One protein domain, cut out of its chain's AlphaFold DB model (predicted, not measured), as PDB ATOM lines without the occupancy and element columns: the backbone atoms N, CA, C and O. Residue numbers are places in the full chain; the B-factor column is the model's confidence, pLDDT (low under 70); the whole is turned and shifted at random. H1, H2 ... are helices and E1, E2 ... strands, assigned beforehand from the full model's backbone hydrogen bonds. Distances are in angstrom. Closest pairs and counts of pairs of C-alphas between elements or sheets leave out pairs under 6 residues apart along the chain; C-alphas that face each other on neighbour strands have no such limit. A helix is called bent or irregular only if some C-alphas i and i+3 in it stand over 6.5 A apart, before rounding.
ATOM      1  N   ILE A  34     -16.818 -10.897  55.555       92.69
ATOM      2  CA  ILE A  34     -17.893 -11.460  54.733       92.69
ATOM      3  C   ILE A  34     -17.610 -12.937  54.430       92.69
ATOM      4  O   ILE A  34     -18.466 -13.784  54.681       92.69
ATOM      5  N   ASN A  35     -16.398 -13.261  53.971       93.44
ATOM      6  CA  ASN A  35     -16.002 -14.635  53.656       93.44
ATOM      7  C   ASN A  35     -16.029 -15.545  54.894       93.44
ATOM      8  O   ASN A  35     -16.580 -16.644  54.835       93.44
ATOM      9  N   ASP A  36     -15.516 -15.070  56.033       91.69
ATOM     10  CA  ASP A  36     -15.594 -15.785  57.313       91.69
ATOM     11  C   ASP A  36     -17.066 -16.023  57.718       91.69
ATOM     12  O   ASP A  36     -17.427 -17.097  58.202       91.69
ATOM     13  N   SER A  37     -17.948 -15.050  57.472       89.75
ATOM     14  CA  SER A  37     -19.381 -15.179  57.771       89.75
ATOM     15  C   SER A  37     -20.083 -16.197  56.869       89.75
ATOM     16  O   SER A  37     -20.947 -16.932  57.347       89.75
ATOM     17  N   PHE A  38     -19.700 -16.307  55.594       91.38
ATOM     18  CA  PHE A  38     -20.218 -17.350  54.700       91.38
ATOM     19  C   PHE A  38     -19.746 -18.744  55.107       91.38
ATOM     20  O   PHE A  38     -20.549 -19.677  55.105       91.38
ATOM     21  N   GLN A  39     -18.490 -18.885  55.538       92.25
ATOM     22  CA  GLN A  39     -17.985 -20.139  56.103       92.25
ATOM     23  C   GLN A  39     -18.781 -20.561  57.345       92.25
ATOM     24  O   GLN A  39     -19.196 -21.717  57.459       92.25
ATOM     25  N   ASN A  40     -19.070 -19.616  58.243       88.88
ATOM     26  CA  ASN A  40     -19.911 -19.870  59.414       88.88
ATOM     27  C   ASN A  40     -21.341 -20.268  59.018       88.88
ATOM     28  O   ASN A  40     -21.901 -21.201  59.597       88.88
ATOM     29  N   LEU A  41     -21.916 -19.607  58.007       85.62
ATOM     30  CA  LEU A  41     -23.247 -19.920  57.488       85.62
ATOM     31  C   LEU A  41     -23.317 -21.352  56.925       85.62
ATOM     32  O   LEU A  41     -24.235 -22.093  57.269       85.62
ATOM     33  N   TYR A  42     -22.335 -21.768  56.121       89.56
ATOM     34  CA  TYR A  42     -22.266 -23.120  55.542       89.56
ATOM     35  C   TYR A  42     -21.963 -24.190  56.591       89.56
ATOM     36  O   TYR A  42     -22.525 -25.280  56.546       89.56
ATOM     37  N   SER A  43     -21.123 -23.875  57.578       88.88
ATOM     38  CA  SER A  43     -20.866 -24.775  58.707       88.88
ATOM     39  C   SER A  43     -22.134 -25.016  59.529       88.88
ATOM     40  O   SER A  43     -22.367 -26.123  60.013       88.88
ATOM     41  N   ARG A  44     -22.975 -23.982  59.676       83.81
ATOM     42  CA  ARG A  44     -24.253 -24.072  60.390       83.81
ATOM     43  C   ARG A  44     -25.327 -24.790  59.580       83.81
ATOM     44  O   ARG A  44     -26.098 -25.556  60.154       83.81
ATOM     45  N   TYR A  45     -25.357 -24.557  58.271       84.12
ATOM     46  CA  TYR A  45     -26.309 -25.149  57.337       84.12
ATOM     47  C   TYR A  45     -25.556 -25.914  56.235       84.12
ATOM     48  O   TYR A  45     -25.484 -25.428  55.105       84.12
ATOM     49  N   PRO A  46     -25.026 -27.125  56.517       86.06
ATOM     50  CA  PRO A  46     -24.239 -27.913  55.549       86.06
ATOM     51  C   PRO A  46     -24.987 -28.222  54.250       86.06
ATOM     52  O   PRO A  46     -24.411 -28.504  53.205       86.06
ATOM     53  N   ASP A  47     -26.303 -28.169  54.339       83.38
ATOM     54  CA  ASP A  47     -27.261 -28.336  53.269       83.38
ATOM     55  C   ASP A  47     -27.207 -27.210  52.213       83.38
ATOM     56  O   ASP A  47     -27.506 -27.465  51.050       83.38
ATOM     57  N   LEU A  48     -26.704 -26.014  52.556       83.12
ATOM     58  CA  LEU A  48     -26.322 -24.974  51.581       83.12
ATOM     59  C   LEU A  48     -25.133 -25.391  50.702       83.12
ATOM     60  O   LEU A  48     -24.892 -24.800  49.653       83.12
ATOM     61  N   GLY A  49     -24.379 -26.407  51.121       86.88
ATOM     62  CA  GLY A  49     -23.302 -27.000  50.339       86.88
ATOM     63  C   GLY A  49     -23.790 -27.994  49.288       86.88
ATOM     64  O   GLY A  49     -22.960 -28.623  48.649       86.88
ATOM     65  N   LYS A  50     -25.101 -28.202  49.109       87.00
ATOM     66  CA  LYS A  50     -25.632 -29.220  48.192       87.00
ATOM     67  C   LYS A  50     -26.557 -28.599  47.158       87.00
ATOM     68  O   LYS A  50     -27.605 -28.048  47.484       87.00
ATOM     69  N   LEU A  51     -26.212 -28.784  45.893       85.31
ATOM     70  CA  LEU A  51     -27.002 -28.359  44.750       85.31
ATOM     71  C   LEU A  51     -27.428 -29.575  43.942       85.31
ATOM     72  O   LEU A  51     -26.600 -30.312  43.406       85.31
ATOM     73  N   TYR A  52     -28.739 -29.759  43.824       85.62
ATOM     74  CA  TYR A  52     -29.319 -30.823  43.020       85.62
ATOM     75  C   TYR A  52     -30.381 -30.272  42.072       85.62
ATOM     76  O   TYR A  52     -31.301 -29.548  42.469       85.62
ATOM     77  N   MET A  53     -30.274 -30.656  40.807       84.19
ATOM     78  CA  MET A  53     -31.283 -30.411  39.791       84.19
ATOM     79  C   MET A  53     -31.400 -31.634  38.894       84.19
ATOM     80  O   MET A  53     -30.407 -32.240  38.506       84.19
ATOM     81  N   ASN A  54     -32.629 -31.960  38.520       86.75
ATOM     82  CA  ASN A  54     -32.906 -32.926  37.479       86.75
ATOM     83  C   ASN A  54     -34.118 -32.439  36.691       86.75
ATOM     84  O   ASN A  54     -35.236 -32.413  37.208       86.75
ATOM     85  N   ASP A  55     -33.876 -31.996  35.466       86.38
ATOM     86  CA  ASP A  55     -34.891 -31.526  34.543       86.38
ATOM     87  C   ASP A  55     -34.685 -32.201  33.181       86.38
ATOM     88  O   ASP A  55     -33.590 -32.122  32.627       86.38
ATOM     89  N   PRO A  56     -35.705 -32.851  32.606       84.25
ATOM     90  CA  PRO A  56     -35.542 -33.596  31.360       84.25
ATOM     91  C   PRO A  56     -35.216 -32.714  30.144       84.25
ATOM     92  O   PRO A  56     -34.712 -33.227  29.151       84.25
ATOM     93  N   TYR A  57     -35.495 -31.409  30.199       84.19
ATOM     94  CA  TYR A  57     -35.248 -30.475  29.100       84.19
ATOM     95  C   TYR A  57     -33.950 -29.686  29.285       84.19
ATOM     96  O   TYR A  57     -33.258 -29.409  28.308       84.19
ATOM     97  N   ILE A  58     -33.614 -29.323  30.524       84.12
ATOM     98  CA  ILE A  58     -32.392 -28.564  30.836       84.12
ATOM     99  C   ILE A  58     -31.220 -29.523  31.059       84.12
ATOM    100  O   ILE A  58     -30.150 -29.347  30.474       84.12
ATOM    101  N   GLY A  59     -31.430 -30.563  31.865       88.19
ATOM    102  CA  GLY A  59     -30.439 -31.558  32.257       88.19
ATOM    103  C   GLY A  59     -30.402 -31.819  33.764       88.19
ATOM    104  O   GLY A  59     -31.267 -31.373  34.522       88.19
ATOM    105  N   SER A  60     -29.380 -32.540  34.212       90.94
ATOM    106  CA  SER A  60     -29.137 -32.845  35.616       90.94
ATOM    107  C   SER A  60     -27.846 -32.216  36.130       90.94
ATOM    108  O   SER A  60     -26.866 -32.070  35.405       90.94
ATOM    109  N   CYS A  61     -27.841 -31.873  37.409       88.94
ATOM    110  CA  CYS A  61     -26.716 -31.299  38.125       88.94
ATOM    111  C   CYS A  61     -26.714 -31.868  39.543       88.94
ATOM    112  O   CYS A  61     -27.738 -31.829  40.224       88.94
ATOM    113  N   GLU A  62     -25.571 -32.373  39.986       93.25
ATOM    114  CA  GLU A  62     -25.346 -32.822  41.358       93.25
ATOM    115  C   GLU A  62     -23.984 -32.292  41.795       93.25
ATOM    116  O   GLU A  62     -22.949 -32.754  41.312       93.25
ATOM    117  N   ILE A  63     -23.995 -31.259  42.635       92.50
ATOM    118  CA  ILE A  63     -22.805 -30.511  43.033       92.50
ATOM    119  C   ILE A  63     -22.775 -30.361  44.556       92.50
ATOM    120  O   ILE A  63     -23.753 -29.958  45.182       92.50
ATOM    121  N   GLU A  64     -21.616 -30.649  45.134       94.62
ATOM    122  CA  GLU A  64     -21.210 -30.290  46.485       94.62
ATOM    123  C   GLU A  64     -20.322 -29.035  46.425       94.62
ATOM    124  O   GLU A  64     -19.338 -28.980  45.681       94.62
ATOM    125  N   LEU A  65     -20.675 -28.024  47.210       94.00
ATOM    126  CA  LEU A  65     -19.999 -26.738  47.291       94.00
ATOM    127  C   LEU A  65     -19.273 -26.580  48.625       94.00
ATOM    128  O   LEU A  65     -19.820 -26.906  49.681       94.00
ATOM    129  N   ASP A  66     -18.088 -25.982  48.571       95.00
ATOM    130  CA  ASP A  66     -17.538 -25.278  49.727       95.00
ATOM    131  C   ASP A  66     -18.242 -23.922  49.883       95.00
ATOM    132  O   ASP A  66     -18.909 -23.439  48.960       95.00
ATOM    133  N   ALA A  67     -18.086 -23.272  51.043       92.94
ATOM    134  CA  ALA A  67     -18.655 -21.941  51.210       92.94
ATOM    135  C   ALA A  67     -18.098 -20.989  50.131       92.94
ATOM    136  O   ALA A  67     -16.894 -21.009  49.829       92.94
ATOM    137  N   PRO A  68     -18.956 -20.162  49.520       93.81
ATOM    138  CA  PRO A  68     -18.522 -19.217  48.517       93.81
ATOM    139  C   PRO A  68     -17.680 -18.123  49.161       93.81
ATOM    140  O   PRO A  68     -17.720 -17.888  50.372       93.81
ATOM    141  N   THR A  69     -16.961 -17.404  48.318       94.50
ATOM    142  CA  THR A  69     -16.163 -16.249  48.715       94.50
ATOM    143  C   THR A  69     -16.478 -15.078  47.810       94.50
ATOM    144  O   THR A  69     -16.731 -15.263  46.623       94.50
ATOM    145  N   ILE A  70     -16.417 -13.862  48.331       92.81
ATOM    146  CA  ILE A  70     -16.314 -12.668  47.509       92.81
ATOM    147  C   ILE A  70     -14.860 -12.288  47.282       92.81
ATOM    148  O   ILE A  70     -14.001 -12.552  48.123       92.81
ATOM    149  N   LYS A  71     -14.627 -11.626  46.152       91.12
ATOM    150  CA  LYS A  71     -13.404 -10.892  45.852       91.12
ATOM    151  C   LYS A  71     -13.775  -9.464  45.482       91.12
ATOM    152  O   LYS A  71     -14.490  -9.232  44.504       91.12
ATOM    153  N   ILE A  72     -13.302  -8.511  46.272       89.31
ATOM    154  CA  ILE A  72     -13.537  -7.089  46.053       89.31
ATOM    155  C   ILE A  72     -12.341  -6.536  45.282       89.31
ATOM    156  O   ILE A  72     -11.219  -6.532  45.803       89.31
ATOM    157  N   PRO A  73     -12.541  -6.076  44.038       84.69
ATOM    158  CA  PRO A  73     -11.438  -5.605  43.235       84.69
ATOM    159  C   PRO A  73     -10.833  -4.334  43.824       84.69
ATOM    160  O   PRO A  73     -11.485  -3.508  44.459       84.69
ATOM    161  N   SER A  74      -9.541  -4.189  43.592       72.31
ATOM    162  CA  SER A  74      -8.708  -3.186  44.236       72.31
ATOM    163  C   SER A  74      -8.466  -1.957  43.344       72.31
ATOM    164  O   SER A  74      -8.094  -0.886  43.827       72.31
ATOM    165  N   ASN A  75      -8.718  -2.094  42.039       67.38
ATOM    166  CA  ASN A  75      -8.488  -1.054  41.048       67.38
ATOM    167  C   ASN A  75      -9.696  -0.107  40.927       67.38
ATOM    168  O   ASN A  75     -10.800  -0.520  40.579       67.38
ATOM    169  N   ALA A  76      -9.450   1.187  41.151       49.47
ATOM    170  CA  ALA A  76     -10.427   2.278  41.089       49.47
ATOM    171  C   ALA A  76     -11.008   2.552  39.682       49.47
ATOM    172  O   ALA A  76     -11.878   3.412  39.546       49.47
ATOM    173  N   GLY A  77     -10.507   1.868  38.644       52.66
ATOM    174  CA  GLY A  77     -11.065   1.898  37.288       52.66
ATOM    175  C   GLY A  77     -12.282   0.988  37.080       52.66
ATOM    176  O   GLY A  77     -12.940   1.090  36.047       52.66
ATOM    177  N   LEU A  78     -12.590   0.107  38.036       53.16
ATOM    178  CA  LEU A  78     -13.816  -0.689  38.025       53.16
ATOM    179  C   LEU A  78     -14.984   0.131  38.578       53.16
ATOM    180  O   LEU A  78     -14.802   0.999  39.432       53.16
ATOM    181  N   ASN A  79     -16.189  -0.141  38.068       69.88
ATOM    182  CA  ASN A  79     -17.417   0.441  38.606       69.88
ATOM    183  C   ASN A  79     -17.459   0.160  40.117       69.88
ATOM    184  O   ASN A  79     -17.369  -1.000  40.526       69.88
ATOM    185  N   PHE A  80     -17.567   1.207  40.941       76.31
ATOM    186  CA  PHE A  80     -17.530   1.090  42.402       76.31
ATOM    187  C   PHE A  80     -18.692   0.258  42.956       76.31
ATOM    188  O   PHE A  80     -18.695  -0.078  44.129       76.31
ATOM    189  N   SER A  81     -19.660  -0.117  42.132       79.75
ATOM    190  CA  SER A  81     -20.752  -1.011  42.485       79.75
ATOM    191  C   SER A  81     -20.463  -2.497  42.248       79.75
ATOM    192  O   SER A  81     -21.352  -3.312  42.479       79.75
ATOM    193  N   LYS A  82     -19.266  -2.892  41.792       87.19
ATOM    194  CA  LYS A  82     -19.012  -4.270  41.328       87.19
ATOM    195  C   LYS A  82     -18.045  -5.057  42.198       87.19
ATOM    196  O   LYS A  82     -16.961  -4.585  42.530       87.19
ATOM    197  N   LEU A  83     -18.399  -6.307  42.488       90.81
ATOM    198  CA  LEU A  83     -17.492  -7.302  43.073       90.81
ATOM    199  C   LEU A  83     -17.674  -8.667  42.412       90.81
ATOM    200  O   LEU A  83     -18.616  -8.871  41.650       90.81
ATOM    201  N   PHE A  84     -16.794  -9.616  42.719       91.88
ATOM    202  CA  PHE A  84     -16.923 -10.990  42.242       91.88
ATOM    203  C   PHE A  84     -17.452 -11.891  43.351       91.88
ATOM    204  O   PHE A  84     -16.904 -11.903  44.451       91.88
ATOM    205  N   PHE A  85     -18.489 -12.667  43.054       93.56
ATOM    206  CA  PHE A  85     -18.965 -13.757  43.896       93.56
ATOM    207  C   PHE A  85     -18.470 -15.079  43.311       93.56
ATOM    208  O   PHE A  85     -18.754 -15.401  42.159       93.56
ATOM    209  N   ILE A  86     -17.687 -15.817  44.091       94.19
ATOM    210  CA  ILE A  86     -16.963 -17.011  43.666       94.19
ATOM    211  C   ILE A  86     -17.562 -18.217  44.377       94.19
ATOM    212  O   ILE A  86     -17.477 -18.341  45.600       94.19
ATOM    213  N   VAL A  87     -18.146 -19.122  43.599       93.50
ATOM    214  CA  VAL A  87     -18.614 -20.419  44.081       93.50
ATOM    215  C   VAL A  87     -17.511 -21.452  43.896       93.50
ATOM    216  O   VAL A  87     -16.976 -21.627  42.800       93.50
ATOM    217  N   ASN A  88     -17.176 -22.127  44.993       94.56
ATOM    218  CA  ASN A  88     -16.119 -23.125  45.065       94.56
ATOM    219  C   ASN A  88     -16.751 -24.517  44.984       94.56
ATOM    220  O   ASN A  88     -17.449 -24.944  45.905       94.56
ATOM    221  N   VAL A  89     -16.539 -25.217  43.871       95.31
ATOM    222  CA  VAL A  89     -17.065 -26.565  43.670       95.31
ATOM    223  C   VAL A  89     -16.113 -27.571  44.300       95.31
ATOM    224  O   VAL A  89     -15.006 -27.793  43.812       95.31
ATOM    225  N   LYS A  90     -16.566 -28.221  45.369       95.44
ATOM    226  CA  LYS A  90     -15.813 -29.288  46.027       95.44
ATOM    227  C   LYS A  90     -15.839 -30.559  45.187       95.44
ATOM    228  O   LYS A  90     -14.802 -31.173  44.944       95.44
ATOM    229  N   LYS A  91     -17.031 -30.940  44.727       96.31
ATOM    230  CA  LYS A  91     -17.260 -32.105  43.871       96.31
ATOM    231  C   LYS A  91     -18.527 -31.901  43.060       96.31
ATOM    232  O   LYS A  91     -19.482 -31.345  43.582       96.31
ATOM    233  N   GLY A  92     -18.602 -32.384  41.830       93.81
ATOM    234  CA  GLY A  92     -19.890 -32.427  41.154       93.81
ATOM    235  C   GLY A  92     -19.841 -32.758  39.682       93.81
ATOM    236  O   GLY A  92     -18.788 -32.789  39.051       93.81
ATOM    237  N   GLN A  93     -21.026 -32.976  39.132       94.25
ATOM    238  CA  GLN A  93     -21.219 -33.261  37.720       94.25
ATOM    239  C   GLN A  93     -22.436 -32.525  37.175       94.25
ATOM    240  O   GLN A  93     -23.451 -32.357  37.860       94.25
ATOM    241  N   ILE A  94     -22.338 -32.133  35.911       92.25
ATOM    242  CA  ILE A  94     -23.448 -31.587  35.139       92.25
ATOM    243  C   ILE A  94     -23.624 -32.385  33.856       92.25
ATOM    244  O   ILE A  94     -22.652 -32.822  33.237       92.25
ATOM    245  N   LYS A  95     -24.879 -32.546  33.452       93.19
ATOM    246  CA  LYS A  95     -25.270 -33.195  32.210       93.19
ATOM    247  C   LYS A  95     -26.435 -32.436  31.598       93.19
ATOM    248  O   LYS A  95     -27.447 -32.280  32.270       93.19
ATOM    249  N   SER A  96     -26.337 -31.964  30.360       88.88
ATOM    250  CA  SER A  96     -27.473 -31.315  29.692       88.88
ATOM    251  C   SER A  96     -28.527 -32.333  29.245       88.88
ATOM    252  O   SER A  96     -28.226 -33.504  29.012       88.88
ATOM    253  N   GLY A  97     -29.779 -31.890  29.093       83.94
ATOM    254  CA  GLY A  97     -30.899 -32.750  28.676       83.94
ATOM    255  C   GLY A  97     -30.744 -33.325  27.262       83.94
ATOM    256  O   GLY A  97     -31.242 -34.409  26.976       83.94
ATOM    257  N   ASP A  98     -29.994 -32.639  26.394       85.38
ATOM    258  CA  ASP A  98     -29.624 -33.112  25.053       85.38
ATOM    259  C   ASP A  98     -28.396 -34.048  25.048       85.38
ATOM    260  O   ASP A  98     -28.030 -34.571  23.998       85.38
ATOM    261  N   GLY A  99     -27.758 -34.264  26.206       87.25
ATOM    262  CA  GLY A  99     -26.565 -35.100  26.362       87.25
ATOM    263  C   GLY A  99     -25.290 -34.522  25.743       87.25
ATOM    264  O   GLY A  99     -24.277 -35.215  25.709       87.25
ATOM    265  N   ILE A 100     -25.322 -33.282  25.243       87.00
ATOM    266  CA  ILE A 100     -24.179 -32.652  24.569       87.00
ATOM    267  C   ILE A 100     -23.132 -32.147  25.571       87.00
ATOM    268  O   ILE A 100     -21.939 -32.164  25.282       87.00
ATOM    269  N   LEU A 101     -23.569 -31.685  26.742       87.06
ATOM    270  CA  LEU A 101     -22.701 -31.294  27.844       87.06
ATOM    271  C   LEU A 101     -22.687 -32.413  28.878       87.06
ATOM    272  O   LEU A 101     -23.731 -32.749  29.430       87.06
ATOM    273  N   GLU A 102     -21.500 -32.929  29.174       91.31
ATOM    274  CA  GLU A 102     -21.229 -33.786  30.324       91.31
ATOM    275  C   GLU A 102     -19.871 -33.364  30.890       91.31
ATOM    276  O   GLU A 102     -18.857 -33.457  30.201       91.31
ATOM    277  N   ALA A 103     -19.856 -32.807  32.102       89.19
ATOM    278  CA  ALA A 103     -18.640 -32.263  32.703       89.19
ATOM    279  C   ALA A 103     -18.558 -32.584  34.198       89.19
ATOM    280  O   ALA A 103     -19.537 -32.437  34.931       89.19
ATOM    281  N   THR A 104     -17.363 -32.990  34.638       93.19
ATOM    282  CA  THR A 104     -16.996 -33.084  36.057       93.19
ATOM    283  C   THR A 104     -16.436 -31.739  36.502       93.19
ATOM    284  O   THR A 104     -15.529 -31.205  35.866       93.19
ATOM    285  N   LEU A 105     -16.986 -31.197  37.584       94.00
ATOM    286  CA  LEU A 105     -16.686 -29.859  38.093       94.00
ATOM    287  C   LEU A 105     -15.824 -29.882  39.365       94.00
ATOM    288  O   LEU A 105     -15.666 -28.858  40.021       94.00
ATOM    289  N   ASP A 106     -15.282 -31.042  39.741       95.62
ATOM    290  CA  ASP A 106     -14.457 -31.216  40.940       95.62
ATOM    291  C   ASP A 106     -13.319 -30.182  40.995       95.62
ATOM    292  O   ASP A 106     -12.487 -30.114  40.091       95.62
ATOM    293  N   GLY A 107     -13.276 -29.378  42.060       94.56
ATOM    294  CA  GLY A 107     -12.244 -28.362  42.286       94.56
ATOM    295  C   GLY A 107     -12.389 -27.074  41.467       94.56
ATOM    296  O   GLY A 107     -11.479 -26.243  41.494       94.56
ATOM    297  N   TRP A 108     -13.489 -26.885  40.733       95.94
ATOM    298  CA  TRP A 108     -13.708 -25.672  39.943       95.94
ATOM    299  C   TRP A 108     -14.035 -24.459  40.821       95.94
ATOM    300  O   TRP A 108     -14.641 -24.572  41.886       95.94
ATOM    301  N   LYS A 109     -13.690 -23.267  40.330       95.56
ATOM    302  CA  LYS A 109     -14.098 -21.974  40.887       95.56
ATOM    303  C   LYS A 109     -14.878 -21.210  39.833       95.56
ATOM    304  O   LYS A 109     -14.344 -20.909  38.771       95.56
ATOM    305  N   LEU A 110     -16.132 -20.893  40.118       93.38
ATOM    306  CA  LEU A 110     -16.999 -20.154  39.207       93.38
ATOM    307  C   LEU A 110     -17.226 -18.760  39.779       93.38
ATOM    308  O   LEU A 110     -17.911 -18.612  40.790       93.38
ATOM    309  N   ALA A 111     -16.627 -17.753  39.152       93.44
ATOM    310  CA  ALA A 111     -16.773 -16.363  39.539       93.44
ATOM    311  C   ALA A 111     -17.811 -15.677  38.650       93.44
ATOM    312  O   ALA A 111     -17.709 -15.692  37.422       93.44
ATOM    313  N   VAL A 112     -18.796 -15.045  39.278       91.25
ATOM    314  CA  VAL A 112     -19.763 -14.170  38.613       91.25
ATOM    315  C   VAL A 112     -19.606 -12.758  39.145       91.25
ATOM    316  O   VAL A 112     -19.331 -12.541  40.328       91.25
ATOM    317  N   GLN A 113     -19.755 -11.781  38.260       90.12
ATOM    318  CA  GLN A 113     -19.720 -10.384  38.655       90.12
ATOM    319  C   GLN A 113     -21.082  -9.988  39.229       90.12
ATOM    320  O   GLN A 113     -22.112 -10.153  38.576       90.12
ATOM    321  N   VAL A 114     -21.071  -9.441  40.438       87.75
ATOM    322  CA  VAL A 114     -22.242  -8.891  41.116       87.75
ATOM    323  C   VAL A 114     -22.256  -7.386  40.907       87.75
ATOM    324  O   VAL A 114     -21.219  -6.739  41.071       87.75
ATOM    325  N   ASP A 115     -23.416  -6.842  40.554       83.94
ATOM    326  CA  ASP A 115     -23.633  -5.407  40.412       83.94
ATOM    327  C   ASP A 115     -24.516  -4.894  41.559       83.94
ATOM    328  O   ASP A 115     -25.552  -5.483  41.872       83.94
ATOM    329  N   PHE A 116     -24.087  -3.813  42.203       75.12
ATOM    330  CA  PHE A 116     -24.846  -3.100  43.224       75.12
ATOM    331  C   PHE A 116     -25.152  -1.658  42.835       75.12
ATOM    332  O   PHE A 116     -25.257  -0.809  43.730       75.12
ATOM    333  N   ASP A 117     -25.227  -1.362  41.534       67.44
ATOM    334  CA  ASP A 117     -25.635  -0.051  41.039       67.44
ATOM    335  C   ASP A 117     -26.818   0.468  41.863       67.44
ATOM    336  O   ASP A 117     -27.661  -0.310  42.315       67.44
ATOM    337  N   VAL A 118     -26.840   1.781  42.123       59.31
ATOM    338  CA  VAL A 118     -27.853   2.403  42.986       59.31
ATOM    339  C   VAL A 118     -29.224   2.003  42.474       59.31
ATOM    340  O   VAL A 118     -29.683   2.498  41.440       59.31
ATOM    341  N   ILE A 119     -29.872   1.101  43.207       54.97
ATOM    342  CA  ILE A 119     -31.163   0.594  42.798       54.97
ATOM    343  C   ILE A 119     -32.177   1.658  43.176       54.97
ATOM    344  O   ILE A 119     -32.659   1.739  44.305       54.97
ATOM    345  N   LYS A 120     -32.434   2.558  42.230       56.81
ATOM    346  CA  LYS A 120     -33.525   3.511  42.351       56.81
ATOM    347  C   LYS A 120     -34.803   2.699  42.233       56.81
ATOM    348  O   LYS A 120     -35.088   2.195  41.153       56.81
ATOM    349  N   ILE A 121     -35.551   2.592  43.329       56.72
ATOM    350  CA  ILE A 121     -36.937   2.124  43.291       56.72
ATOM    351  C   ILE A 121     -37.674   3.107  42.383       56.72
ATOM    352  O   ILE A 121     -37.948   4.249  42.757       56.72
ATOM    353  N   GLN A 122     -37.876   2.706  41.135       57.12
ATOM    354  CA  GLN A 122     -38.556   3.529  40.153       57.12
ATOM    355  C   GLN A 122     -40.048   3.400  40.406       57.12
ATOM    356  O   GLN A 122     -40.552   2.293  40.547       57.12
ATOM    357  N   ASP A 123     -40.753   4.520  40.460       66.31
ATOM    358  CA  ASP A 123     -42.194   4.523  40.680       66.31
ATOM    359  C   ASP A 123     -42.917   3.824  39.508       66.31
ATOM    360  O   ASP A 123     -42.945   4.379  38.401       66.31
ATOM    361  N   PRO A 124     -43.508   2.627  39.712       66.62
ATOM    362  CA  PRO A 124     -44.157   1.882  38.635       66.62
ATOM    363  C   PRO A 124     -45.378   2.609  38.074       66.62
ATOM    364  O   PRO A 124     -45.831   2.294  36.973       66.62
ATOM    365  N   SER A 125     -45.918   3.596  38.800       71.25
ATOM    366  CA  SER A 125     -47.014   4.432  38.309       71.25
ATOM    367  C   SER A 125     -46.616   5.256  37.078       71.25
ATOM    368  O   SER A 125     -47.476   5.587  36.266       71.25
ATOM    369  N   LYS A 126     -45.312   5.500  36.879       71.75
ATOM    370  CA  LYS A 126     -44.760   6.279  35.760       71.75
ATOM    371  C   LYS A 126     -44.527   5.456  34.488       71.75
ATOM    372  O   LYS A 126     -44.048   5.989  33.489       71.75
ATOM    373  N   VAL A 127     -44.847   4.162  34.512       76.75
ATOM    374  CA  VAL A 127     -44.574   3.212  33.426       76.75
ATOM    375  C   VAL A 127     -45.882   2.851  32.733       76.75
ATOM    376  O   VAL A 127     -46.787   2.278  33.337       76.75
ATOM    377  N   THR A 128     -45.990   3.189  31.449       71.38
ATOM    378  CA  THR A 128     -47.232   3.030  30.676       71.38
ATOM    379  C   THR A 128     -47.403   1.643  30.064       71.38
ATOM    380  O   THR A 128     -48.534   1.199  29.880       71.38
ATOM    381  N   ASP A 129     -46.310   0.941  29.751       83.94
ATOM    382  CA  ASP A 129     -46.375  -0.424  29.230       83.94
ATOM    383  C   ASP A 129     -46.724  -1.415  30.359       83.94
ATOM    384  O   ASP A 129     -45.942  -1.550  31.302       83.94
ATOM    385  N   PRO A 130     -47.846  -2.158  30.281       76.94
ATOM    386  CA  PRO A 130     -48.288  -3.039  31.363       76.94
ATOM    387  C   PRO A 130     -47.295  -4.151  31.716       76.94
ATOM    388  O   PRO A 130     -47.214  -4.559  32.873       76.94
ATOM    389  N   LYS A 131     -46.532  -4.653  30.732       74.44
ATOM    390  CA  LYS A 131     -45.522  -5.692  30.975       74.44
ATOM    391  C   LYS A 131     -44.328  -5.123  31.729       74.44
ATOM    392  O   LYS A 131     -43.899  -5.723  32.707       74.44
ATOM    393  N   THR A 132     -43.839  -3.965  31.303       70.31
ATOM    394  CA  THR A 132     -42.741  -3.248  31.955       70.31
ATOM    395  C   THR A 132     -43.154  -2.783  33.350       70.31
ATOM    396  O   THR A 132     -42.391  -2.948  34.293       70.31
ATOM    397  N   LYS A 133     -44.392  -2.301  33.520       76.25
ATOM    398  CA  LYS A 133     -44.945  -1.927  34.826       76.25
ATOM    399  C   LYS A 133     -44.999  -3.117  35.780       76.25
ATOM    400  O   LYS A 133     -44.483  -3.019  36.883       76.25
ATOM    401  N   SER A 134     -45.562  -4.248  35.353       73.06
ATOM    402  CA  SER A 134     -45.616  -5.455  36.188       73.06
ATOM    403  C   SER A 134     -44.220  -6.006  36.501       73.06
ATOM    404  O   SER A 134     -43.985  -6.462  37.617       73.06
ATOM    405  N   LEU A 135     -43.279  -5.936  35.550       68.62
ATOM    406  CA  LEU A 135     -41.874  -6.279  35.789       68.62
ATOM    407  C   LEU A 135     -41.274  -5.385  36.883       68.62
ATOM    408  O   LEU A 135     -40.679  -5.905  37.816       68.62
ATOM    409  N   MET A 136     -41.495  -4.071  36.806       66.44
ATOM    410  CA  MET A 136     -40.984  -3.103  37.780       66.44
ATOM    411  C   MET A 136     -41.674  -3.191  39.142       66.44
ATOM    412  O   MET A 136     -41.023  -3.003  40.158       66.44
ATOM    413  N   GLU A 137     -42.970  -3.499  39.204       74.31
ATOM    414  CA  GLU A 137     -43.666  -3.770  40.470       74.31
ATOM    415  C   GLU A 137     -43.088  -5.012  41.157       74.31
ATOM    416  O   GLU A 137     -42.825  -4.978  42.357       74.31
ATOM    417  N   ASN A 138     -42.830  -6.079  40.394       68.50
ATOM    418  CA  ASN A 138     -42.197  -7.292  40.910       68.50
ATOM    419  C   ASN A 138     -40.741  -7.042  41.326       68.50
ATOM    420  O   ASN A 138     -40.323  -7.517  42.379       68.50
ATOM    421  N   GLU A 139     -39.984  -6.273  40.539       65.19
ATOM    422  CA  GLU A 139     -38.616  -5.868  40.865       65.19
ATOM    423  C   GLU A 139     -38.596  -5.015  42.138       65.19
ATOM    424  O   GLU A 139     -37.874  -5.334  43.074       65.19
ATOM    425  N   ASN A 140     -39.458  -4.003  42.249       65.69
ATOM    426  CA  ASN A 140     -39.583  -3.176  43.449       65.69
ATOM    427  C   ASN A 140     -40.020  -3.978  44.677       65.69
ATOM    428  O   ASN A 140     -39.507  -3.734  45.770       65.69
ATOM    429  N   ALA A 141     -40.948  -4.926  44.529       70.00
ATOM    430  CA  ALA A 141     -41.354  -5.813  45.615       70.00
ATOM    431  C   ALA A 141     -40.181  -6.694  46.065       70.00
ATOM    432  O   ALA A 141     -39.884  -6.750  47.257       70.00
ATOM    433  N   TRP A 142     -39.456  -7.292  45.115       68.06
ATOM    434  CA  TRP A 142     -38.258  -8.079  45.391       68.06
ATOM    435  C   TRP A 142     -37.173  -7.241  46.074       68.06
ATOM    436  O   TRP A 142     -36.568  -7.691  47.045       68.06
ATOM    437  N   LEU A 143     -36.951  -6.006  45.625       64.75
ATOM    438  CA  LEU A 143     -36.009  -5.071  46.237       64.75
ATOM    439  C   LEU A 143     -36.436  -4.684  47.646       64.75
ATOM    440  O   LEU A 143     -35.615  -4.698  48.552       64.75
ATOM    441  N   THR A 144     -37.714  -4.398  47.863       65.81
ATOM    442  CA  THR A 144     -38.234  -4.059  49.193       65.81
ATOM    443  C   THR A 144     -38.117  -5.245  50.153       65.81
ATOM    444  O   THR A 144     -37.834  -5.062  51.333       65.81
ATOM    445  N   GLU A 145     -38.275  -6.470  49.652       67.19
ATOM    446  CA  GLU A 145     -38.127  -7.690  50.443       67.19
ATOM    447  C   GLU A 145     -36.656  -8.038  50.731       67.19
ATOM    448  O   GLU A 145     -36.354  -8.547  51.813       67.19
ATOM    449  N   ASN A 146     -35.735  -7.773  49.795       62.81
ATOM    450  CA  ASN A 146     -34.346  -8.255  49.851       62.81
ATOM    451  C   ASN A 146     -33.286  -7.174  50.137       62.81
ATOM    452  O   ASN A 146     -32.179  -7.516  50.553       62.81
ATOM    453  N   PHE A 147     -33.605  -5.892  49.958       66.31
ATOM    454  CA  PHE A 147     -32.744  -4.731  50.212       66.31
ATOM    455  C   PHE A 147     -33.391  -3.831  51.261       66.31
ATOM    456  O   PHE A 147     -33.764  -2.693  50.988       66.31
ATOM    457  N   VAL A 148     -33.511  -4.356  52.476       70.62
ATOM    458  CA  VAL A 148     -34.024  -3.604  53.621       70.62
ATOM    459  C   VAL A 148     -32.875  -2.772  54.205       70.62
ATOM    460  O   VAL A 148     -31.920  -3.360  54.719       70.62
ATOM    461  N   PRO A 149     -32.909  -1.426  54.132       73.75
ATOM    462  CA  PRO A 149     -31.923  -0.596  54.818       73.75
ATOM    463  C   PRO A 149     -31.886  -0.942  56.315       73.75
ATOM    464  O   PRO A 149     -32.932  -1.129  56.939       73.75
ATOM    465  N   GLY A 150     -30.690  -1.066  56.895       74.25
ATOM    466  CA  GLY A 150     -30.528  -1.536  58.275       74.25
ATOM    467  C   GLY A 150     -30.532  -3.060  58.487       74.25
ATOM    468  O   GLY A 150     -30.313  -3.496  59.619       74.25
ATOM    469  N   ASP A 151     -30.740  -3.885  57.449       77.69
ATOM    470  CA  ASP A 151     -30.484  -5.332  57.505       77.69
ATOM    471  C   ASP A 151     -29.079  -5.645  56.976       77.69
ATOM    472  O   ASP A 151     -28.808  -5.606  55.774       77.69
ATOM    473  N   TYR A 152     -28.178  -5.986  57.894       83.69
ATOM    474  CA  TYR A 152     -26.805  -6.368  57.566       83.69
ATOM    475  C   TYR A 152     -26.543  -7.853  57.799       83.69
ATOM    476  O   TYR A 152     -25.402  -8.241  58.010       83.69
ATOM    477  N   THR A 153     -27.567  -8.708  57.829       83.31
ATOM    478  CA  THR A 153     -27.356 -10.134  58.095       83.31
ATOM    479  C   THR A 153     -26.531 -10.799  56.987       83.31
ATOM    480  O   THR A 153     -26.764 -10.607  55.790       83.31
ATOM    481  N   ALA A 154     -25.589 -11.663  57.380       84.06
ATOM    482  CA  ALA A 154     -24.766 -12.412  56.429       84.06
ATOM    483  C   ALA A 154     -25.610 -13.283  55.477       84.06
ATOM    484  O   ALA A 154     -25.249 -13.460  54.317       84.06
ATOM    485  N   SER A 155     -26.755 -13.784  55.945       79.94
ATOM    486  CA  SER A 155     -27.693 -14.592  55.156       79.94
ATOM    487  C   SER A 155     -28.338 -13.793  54.021       79.94
ATOM    488  O   SER A 155     -28.410 -14.279  52.893       79.94
ATOM    489  N   ARG A 156     -28.765 -12.552  54.288       79.69
ATOM    490  CA  ARG A 156     -29.348 -11.673  53.269       79.69
ATOM    491  C   ARG A 156     -28.298 -11.184  52.282       79.69
ATOM    492  O   ARG A 156     -28.545 -11.200  51.076       79.69
ATOM    493  N   LEU A 157     -27.102 -10.844  52.767       85.69
ATOM    494  CA  LEU A 157     -25.977 -10.558  51.883       85.69
ATOM    495  C   LEU A 157     -25.694 -11.761  50.974       85.69
ATOM    496  O   LEU A 157     -25.667 -11.601  49.760       85.69
ATOM    497  N   PHE A 158     -25.571 -12.970  51.530       87.38
ATOM    498  CA  PHE A 158     -25.383 -14.191  50.744       87.38
ATOM    499  C   PHE A 158     -26.473 -14.354  49.678       87.38
ATOM    500  O   PHE A 158     -26.135 -14.555  48.512       87.38
ATOM    501  N   LEU A 159     -27.754 -14.215  50.038       80.44
ATOM    502  CA  LEU A 159     -28.881 -14.278  49.101       80.44
ATOM    503  C   LEU A 159     -28.736 -13.313  47.929       80.44
ATOM    504  O   LEU A 159     -28.898 -13.702  46.773       80.44
ATOM    505  N   LYS A 160     -28.413 -12.060  48.235       80.00
ATOM    506  CA  LYS A 160     -28.241 -11.007  47.242       80.00
ATOM    507  C   LYS A 160     -27.116 -11.345  46.267       80.00
ATOM    508  O   LYS A 160     -27.324 -11.314  45.059       80.00
ATOM    509  N   LEU A 161     -25.946 -11.734  46.773       87.12
ATOM    510  CA  LEU A 161     -24.804 -12.093  45.922       87.12
ATOM    511  C   LEU A 161     -25.084 -13.323  45.059       87.12
ATOM    512  O   LEU A 161     -24.750 -13.368  43.876       87.12
ATOM    513  N   SER A 162     -25.744 -14.310  45.652       84.50
ATOM    514  CA  SER A 162     -26.149 -15.543  44.983       84.50
ATOM    515  C   SER A 162     -27.393 -15.385  44.109       84.50
ATOM    516  O   SER A 162     -27.921 -16.393  43.669       84.50
ATOM    517  N   SER A 163     -27.860 -14.159  43.849       79.38
ATOM    518  CA  SER A 163     -28.910 -13.858  42.862       79.38
ATOM    519  C   SER A 163     -28.350 -13.250  41.564       79.38
ATOM    520  O   SER A 163     -29.109 -12.834  40.698       79.38
ATOM    521  N   SER A 164     -27.022 -13.183  41.424       82.38
ATOM    522  CA  SER A 164     -26.338 -12.583  40.264       82.38
ATOM    523  C   SER A 164     -26.550 -13.361  38.958       82.38
ATOM    524  O   SER A 164     -26.951 -14.518  38.988       82.38
ATOM    525  N   ASP A 165     -26.241 -12.760  37.803       81.25
ATOM    526  CA  ASP A 165     -26.376 -13.410  36.486       81.25
ATOM    527  C   ASP A 165     -25.318 -14.513  36.273       81.25
ATOM    528  O   ASP A 165     -24.141 -14.242  36.036       81.25
ATOM    529  N   TRP A 166     -25.754 -15.776  36.307       81.12
ATOM    530  CA  TRP A 166     -24.904 -16.957  36.077       81.12
ATOM    531  C   TRP A 166     -24.672 -17.284  34.600       81.12
ATOM    532  O   TRP A 166     -24.002 -18.266  34.282       81.12
ATOM    533  N   GLY A 167     -25.204 -16.479  33.678       77.56
ATOM    534  CA  GLY A 167     -24.941 -16.611  32.249       77.56
ATOM    535  C   GLY A 167     -23.617 -15.996  31.793       77.56
ATOM    536  O   GLY A 167     -23.227 -16.204  30.642       77.56
ATOM    537  N   LYS A 168     -22.932 -15.234  32.655       83.81
ATOM    538  CA  LYS A 168     -21.695 -14.512  32.327       83.81
ATOM    539  C   LYS A 168     -20.648 -14.698  33.423       83.81
ATOM    540  O   LYS A 168     -20.669 -14.008  34.439       83.81
ATOM    541  N   PHE A 169     -19.719 -15.620  33.192       87.94
ATOM    542  CA  PHE A 169     -18.578 -15.816  34.083       87.94
ATOM    543  C   PHE A 169     -17.548 -14.716  33.903       87.94
ATOM    544  O   PHE A 169     -17.354 -14.196  32.803       87.94
ATOM    545  N   ASP A 170     -16.857 -14.410  34.992       90.81
ATOM    546  CA  ASP A 170     -15.630 -13.644  34.918       90.81
ATOM    547  C   ASP A 170     -14.484 -14.554  34.456       90.81
ATOM    548  O   ASP A 170     -14.167 -15.550  35.113       90.81
ATOM    549  N   ASP A 171     -13.886 -14.220  33.311       89.00
ATOM    550  CA  ASP A 171     -12.855 -15.031  32.656       89.00
ATOM    551  C   ASP A 171     -11.587 -15.188  33.515       89.00
ATOM    552  O   ASP A 171     -10.913 -16.212  33.423       89.00
ATOM    553  N   GLU A 172     -11.241 -14.178  34.318       86.00
ATOM    554  CA  GLU A 172      -9.980 -14.126  35.067       86.00
ATOM    555  C   GLU A 172     -10.085 -14.818  36.428       86.00
ATOM    556  O   GLU A 172      -9.141 -15.464  36.881       86.00
ATOM    557  N   ASN A 173     -11.238 -14.697  37.083       89.44
ATOM    558  CA  ASN A 173     -11.472 -15.222  38.424       89.44
ATOM    559  C   ASN A 173     -12.163 -16.595  38.418       89.44
ATOM    560  O   ASN A 173     -12.205 -17.253  39.461       89.44
ATOM    561  N   SER A 174     -12.673 -17.052  37.270       93.94
ATOM    562  CA  SER A 174     -13.221 -18.403  37.120       93.94
ATOM    563  C   SER A 174     -12.157 -19.389  36.644       93.94
ATOM    564  O   SER A 174     -11.576 -19.230  35.568       93.94
ATOM    565  N   LEU A 175     -11.949 -20.453  37.418       95.19
ATOM    566  CA  LEU A 175     -10.962 -21.494  37.159       95.19
ATOM    567  C   LEU A 175     -11.651 -22.850  36.976       95.19
ATOM    568  O   LEU A 175     -12.416 -23.294  37.831       95.19
ATOM    569  N   ALA A 176     -11.341 -23.519  35.876       94.00
ATOM    570  CA  ALA A 176     -11.652 -24.920  35.632       94.00
ATOM    571  C   ALA A 176     -10.383 -25.765  35.789       94.00
ATOM    572  O   ALA A 176      -9.276 -25.231  35.880       94.00
ATOM    573  N   LEU A 177     -10.532 -27.087  35.797       93.00
ATOM    574  CA  LEU A 177      -9.395 -28.002  35.752       93.00
ATOM    575  C   LEU A 177      -9.227 -28.580  34.346       93.00
ATOM    576  O   LEU A 177     -10.204 -28.977  33.709       93.00
ATOM    577  N   ASP A 178      -7.987 -28.618  33.868       89.94
ATOM    578  CA  ASP A 178      -7.627 -29.342  32.651       89.94
ATOM    579  C   ASP A 178      -7.539 -30.864  32.896       89.94
ATOM    580  O   ASP A 178      -7.754 -31.360  34.006       89.94
ATOM    581  N   GLU A 179      -7.197 -31.628  31.855       86.94
ATOM    582  CA  GLU A 179      -7.039 -33.089  31.938       86.94
ATOM    583  C   GLU A 179      -5.963 -33.530  32.954       86.94
ATOM    584  O   GLU A 179      -6.045 -34.624  33.514       86.94
ATOM    585  N   ASN A 180      -4.984 -32.665  33.245       89.88
ATOM    586  CA  ASN A 180      -3.907 -32.889  34.212       89.88
ATOM    587  C   ASN A 180      -4.243 -32.358  35.616       89.88
ATOM    588  O   ASN A 180      -3.368 -32.314  36.489       89.88
ATOM    589  N   LYS A 181      -5.500 -31.951  35.844       89.88
ATOM    590  CA  LYS A 181      -5.985 -31.321  37.079       89.88
ATOM    591  C   LYS A 181      -5.266 -30.017  37.430       89.88
ATOM    592  O   LYS A 181      -5.222 -29.636  38.600       89.88
ATOM    593  N   GLN A 182      -4.689 -29.343  36.443       93.38
ATOM    594  CA  GLN A 182      -4.119 -28.015  36.619       93.38
ATOM    595  C   GLN A 182      -5.204 -26.954  36.419       93.38
ATOM    596  O   GLN A 182      -6.065 -27.112  35.547       93.38
ATOM    597  N   PRO A 183      -5.189 -25.871  37.214       93.12
ATOM    598  CA  PRO A 183      -6.144 -24.790  37.057       93.12
ATOM    599  C   PRO A 183      -5.892 -24.044  35.741       93.12
ATOM    600  O   PRO A 183      -4.803 -23.527  35.499       93.12
ATOM    601  N   ILE A 184      -6.924 -23.960  34.909       94.44
ATOM    602  CA  ILE A 184      -6.981 -23.142  33.694       94.44
ATOM    603  C   ILE A 184      -8.169 -22.186  33.790       94.44
ATOM    604  O   ILE A 184      -9.138 -22.465  34.494       94.44
ATOM    605  N   SER A 185      -8.133 -21.053  33.087       94.31
ATOM    606  CA  SER A 185      -9.292 -20.155  33.086       94.31
ATOM    607  C   SER A 185     -10.504 -20.816  32.433       94.31
ATOM    608  O   SER A 185     -10.371 -21.608  31.491       94.31
ATOM    609  N   ILE A 186     -11.704 -20.456  32.893       92.00
ATOM    610  CA  ILE A 186     -12.952 -20.984  32.324       92.00
ATOM    611  C   ILE A 186     -13.040 -20.712  30.818       92.00
ATOM    612  O   ILE A 186     -13.496 -21.558  30.055       92.00
ATOM    613  N   LYS A 187     -12.516 -19.564  30.375       92.12
ATOM    614  CA  LYS A 187     -12.441 -19.171  28.968       92.12
ATOM    615  C   LYS A 187     -11.627 -20.159  28.137       92.12
ATOM    616  O   LYS A 187     -12.064 -20.569  27.062       92.12
ATOM    617  N   VAL A 188     -10.447 -20.546  28.630       93.56
ATOM    618  CA  VAL A 188      -9.575 -21.523  27.961       93.56
ATOM    619  C   VAL A 188     -10.243 -22.893  27.949       93.56
ATOM    620  O   VAL A 188     -10.263 -23.552  26.911       93.56
ATOM    621  N   TRP A 189     -10.863 -23.295  29.060       92.62
ATOM    622  CA  TRP A 189     -11.602 -24.553  29.121       92.62
ATOM    623  C   TRP A 189     -12.755 -24.590  28.107       92.62
ATOM    624  O   TRP A 189     -12.875 -25.556  27.353       92.62
ATOM    625  N   MET A 190     -13.559 -23.525  28.022       90.56
ATOM    626  CA  MET A 190     -14.661 -23.420  27.059       90.56
ATOM    627  C   MET A 190     -14.161 -23.468  25.612       90.56
ATOM    628  O   MET A 190     -14.768 -24.146  24.786       90.56
ATOM    629  N   ALA A 191     -13.046 -22.795  25.309       90.88
ATOM    630  CA  ALA A 191     -12.433 -22.831  23.984       90.88
ATOM    631  C   ALA A 191     -11.951 -24.243  23.609       90.88
ATOM    632  O   ALA A 191     -12.208 -24.701  22.496       90.88
ATOM    633  N   ASN A 192     -11.323 -24.958  24.548       91.62
ATOM    634  CA  ASN A 192     -10.830 -26.323  24.339       91.62
ATOM    635  C   ASN A 192     -11.962 -27.349  24.182       91.62
ATOM    636  O   ASN A 192     -11.799 -28.344  23.483       91.62
ATOM    637  N   ASN A 193     -13.116 -27.099  24.804       88.31
ATOM    638  CA  ASN A 193     -14.269 -27.999  24.785       88.31
ATOM    639  C   ASN A 193     -15.340 -27.599  23.757       88.31
ATOM    640  O   ASN A 193     -16.402 -28.212  23.722       88.31
ATOM    641  N   GLY A 194     -15.095 -26.584  22.920       88.31
ATOM    642  CA  GLY A 194     -15.973 -26.188  21.817       88.31
ATOM    643  C   GLY A 194     -17.440 -25.985  22.221       88.31
ATOM    644  O   GLY A 194     -17.778 -25.150  23.060       88.31
ATOM    645  N   PHE A 195     -18.340 -26.741  21.590       84.94
ATOM    646  CA  PHE A 195     -19.785 -26.606  21.788       84.94
ATOM    647  C   PHE A 195     -20.261 -26.963  23.218       84.94
ATOM    648  O   PHE A 195     -21.054 -26.193  23.766       84.94
ATOM    649  N   PRO A 196     -19.767 -28.035  23.878       84.25
ATOM    650  CA  PRO A 196     -19.946 -28.241  25.322       84.25
ATOM    651  C   PRO A 196     -19.592 -27.018  26.184       84.25
ATOM    652  O   PRO A 196     -20.349 -26.661  27.086       84.25
ATOM    653  N   GLY A 197     -18.497 -26.320  25.866       82.81
ATOM    654  CA  GLY A 197     -18.098 -25.088  26.555       82.81
ATOM    655  C   GLY A 197     -19.172 -23.997  26.497       82.81
ATOM    656  O   GLY A 197     -19.557 -23.439  27.523       82.81
ATOM    657  N   LEU A 198     -19.730 -23.749  25.307       82.56
ATOM    658  CA  LEU A 198     -20.840 -22.803  25.116       82.56
ATOM    659  C   LEU A 198     -22.126 -23.252  25.829       82.56
ATOM    660  O   LEU A 198     -22.884 -22.423  26.340       82.56
ATOM    661  N   ARG A 199     -22.382 -24.565  25.878       84.88
ATOM    662  CA  ARG A 199     -23.554 -25.136  26.555       84.88
ATOM    663  C   ARG A 199     -23.530 -24.929  28.064       84.88
ATOM    664  O   ARG A 199     -24.606 -24.771  28.632       84.88
ATOM    665  N   LEU A 200     -22.359 -24.879  28.701       85.88
ATOM    666  CA  LEU A 200     -22.237 -24.637  30.143       85.88
ATOM    667  C   LEU A 200     -22.866 -23.299  30.556       85.88
ATOM    668  O   LEU A 200     -23.709 -23.268  31.451       85.88
ATOM    669  N   GLY A 201     -22.504 -22.205  29.879       83.06
ATOM    670  CA  GLY A 201     -23.057 -20.880  30.183       83.06
ATOM    671  C   GLY A 201     -24.566 -20.809  29.953       83.06
ATOM    672  O   GLY A 201     -25.296 -20.262  30.774       83.06
ATOM    673  N   PHE A 202     -25.057 -21.441  28.883       83.69
ATOM    674  CA  PHE A 202     -26.496 -21.539  28.632       83.69
ATOM    675  C   PHE A 202     -27.223 -22.354  29.711       83.69
ATOM    676  O   PHE A 202     -28.267 -21.926  30.195       83.69
ATOM    677  N   PHE A 203     -26.673 -23.503  30.112       86.31
ATOM    678  CA  PHE A 203     -27.247 -24.361  31.150       86.31
ATOM    679  C   PHE A 203     -27.387 -23.613  32.480       86.31
ATOM    680  O   PHE A 203     -28.468 -23.602  33.066       86.31
ATOM    681  N   LEU A 204     -26.316 -22.948  32.928       85.56
ATOM    682  CA  LEU A 204     -26.300 -22.200  34.187       85.56
ATOM    683  C   LEU A 204     -27.226 -20.975  34.137       85.56
ATOM    684  O   LEU A 204     -27.937 -20.715  35.106       85.56
ATOM    685  N   LYS A 205     -27.318 -20.297  32.986       85.69
ATOM    686  CA  LYS A 205     -28.290 -19.218  32.762       85.69
ATOM    687  C   LYS A 205     -29.738 -19.699  32.882       85.69
ATOM    688  O   LYS A 205     -30.507 -19.136  33.653       85.69
ATOM    689  N   VAL A 206     -30.115 -20.743  32.142       84.31
ATOM    690  CA  VAL A 206     -31.495 -21.266  32.152       84.31
ATOM    691  C   VAL A 206     -31.861 -21.817  33.531       84.31
ATOM    692  O   VAL A 206     -33.001 -21.684  33.976       84.31
ATOM    693  N   TRP A 207     -30.898 -22.413  34.239       82.50
ATOM    694  CA  TRP A 207     -31.087 -22.804  35.630       82.50
ATOM    695  C   TRP A 207     -31.374 -21.580  36.514       82.50
ATOM    696  O   TRP A 207     -32.401 -21.576  37.200       82.50
ATOM    697  N   ALA A 208     -30.535 -20.543  36.469       82.31
ATOM    698  CA  ALA A 208     -30.731 -19.316  37.236       82.31
ATOM    699  C   ALA A 208     -32.121 -18.696  36.994       82.31
ATOM    700  O   ALA A 208     -32.870 -18.506  37.952       82.31
ATOM    701  N   GLU A 209     -32.510 -18.506  35.727       81.12
ATOM    702  CA  GLU A 209     -33.824 -17.970  35.328       81.12
ATOM    703  C   GLU A 209     -34.989 -18.817  35.873       81.12
ATOM    704  O   GLU A 209     -36.005 -18.295  36.337       81.12
ATOM    705  N   LYS A 210     -34.850 -20.149  35.866       79.88
ATOM    706  CA  LYS A 210     -35.887 -21.054  36.375       79.88
ATOM    707  C   LYS A 210     -36.033 -21.001  37.897       79.88
ATOM    708  O   LYS A 210     -37.141 -21.196  38.400       79.88
ATOM    709  N   LYS A 211     -34.939 -20.811  38.643       78.88
ATOM    710  CA  LYS A 211     -35.009 -20.684  40.109       78.88
ATOM    711  C   LYS A 211     -35.590 -19.342  40.514       78.88
ATOM    712  O   LYS A 211     -36.479 -19.339  41.368       78.88
ATOM    713  N   ASP A 212     -35.175 -18.280  39.839       71.44
ATOM    714  CA  ASP A 212     -35.712 -16.938  40.040       71.44
ATOM    715  C   ASP A 212     -37.236 -16.914  39.840       71.44
ATOM    716  O   ASP A 212     -37.986 -16.572  40.753       71.44
ATOM    717  N   GLY A 213     -37.728 -17.505  38.742       68.50
ATOM    718  CA  GLY A 213     -39.168 -17.682  38.495       68.50
ATOM    719  C   GLY A 213     -39.929 -18.536  39.527       68.50
ATOM    720  O   GLY A 213     -41.154 -18.629  39.463       68.50
ATOM    721  N   SER A 214     -39.235 -19.171  40.480       68.69
ATOM    722  CA  SER A 214     -39.824 -19.913  41.604       68.69
ATOM    723  C   SER A 214     -39.683 -19.209  42.962       68.69
ATOM    724  O   SER A 214     -39.931 -19.844  43.989       68.69
TER     725      SER A 214
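AT A GLANCE: This is residues 34 to 214 of the 837 residues of an uncharacterized protein of Dactylellina haptotyla (strain CBS 200.50) (UniProt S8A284). A long hairpin of E2 and E3, both sharply bent, makes the spine of one twisted sheet; E1 and E4 widen one part of it and E5 the other, while H6 crosses over E2 and E3. H1, H2 and H4 add helical parts to this body, and the longest axis runs from the outlying H3 with its long link at one end to the small hairpin E6 and E7 at the other. The printed part has 181 residues, with six named helices and seven named strands in the order H1 H2 E1 E2 E3 E4 E5 H3 H4 E6 E7 H5 H6. The class is mixed, helices and strands; the five-strand sheet is branched, and its neighbour pairs are antiparallel, as is the pair E6 and E7. The whole is compact, with a radius of gyration of the C-alphas of 17.8 A and spans of 55 by 37 by 36 A.

HOW THE PARTS SIT: E3, residues 82 to 96, bends by 99 degrees at residue 91, and its hairpin partner E2, residues 59 to 71, bends by 78 degrees at residue 66; N 64 and O 91 are 2.7 A apart, within hydrogen-bond range. On the other side of E3 from E2 lie E4, residues 102 to 104, and E5, residues 109 to 115, with N 94 and O 103 at 3.0 A and N 112 and O 85 at 2.9 A. E1, residues 50 to 55, is an edge strand beside E2, with N 53 and O 61 at 2.9 A. E1 E2 E3 E4 form a meander, each strand the antiparallel neighbour of the one before. H6, residues 194 to 212, is on this sheet at a height of 9.8 A, over E2 and only just over E3, with 3 of its C-alphas falling on E3. It runs across the strands, at 86 degrees to E2 on the local plane; the closest C-alphas of H6 and E3 are those of Phe 203 and Ser 96, 7.1 A apart. H1, residues 34 to 44, is on the sheet too, its Asn 35 and Thr 69 of E2 having the closest C-alphas, 5.2 A apart. H2, residues 46 to 49, stands at the sheet's level, 0.4 A in height. H4, residues 154 to 161, only grazes the sheet with residues 158 to 161. It touches H1, opposite ways at a steep tilt of 68 degrees, only just short of about perpendicular; the closest C-alphas, of Ser 37 and Ala 154, are 6.2 A apart. H3, residues 130 to 146, is not on the sheet; it is close to H4 but not clearly touching, with the C-alphas of Asn 146 and Arg 156 closest at 7.0 A. E6, residues 175 to 177, and E7, residues 183 to 185, form a hairpin, with N 176 and O 184 at 2.8 A. The closest C-alphas of E5 and E6 are those of Lys 109 and Leu 175, 4.9 A apart. H5, residues 186 to 192, touches H6 only at the corner by their link, through residues 196 to 198 of H6, with the C-alphas of Met 190 and Gly 197 closest at 3.9 A. In H1, H3, H4 and H5 every O i to N i+4 pair is within hydrogen-bond range, in H6 14 of 15 are, and H2 is too short for such a pair.

IN THESE COORDINATES: H1 begins at C-alpha 34, (-17.893, -11.460, 54.733), and measures 15.2 A from first to last C-alpha. E2 measures 30.0 A and E3 30.6 A, E1 16.7 A and E5 19.1 A. H3 begins at C-alpha 130, (-48.288, -3.039, 31.363), and is 23.7 A long. H6 is 28.4 A long and ends at C-alpha 212, (-35.712, -16.938, 40.040). The shorter H2, E4, H4, E6, E7 and H5 are passed over here.

THE WHOLE: The two C-alphas farthest apart, those of Ser 125 and Asn 180, are 57.2 A from each other. The printed part has no cut. The links E5 to H3 and H4 to E6 are long; residues 162 to 174 of the latter lie 4 to 16 A from the mean of the C-alphas. The mean pLDDT of the printed part is 83.2, and 26 residues are under 70, among them residues 75 to 79, 117 to 124 and 142 to 147.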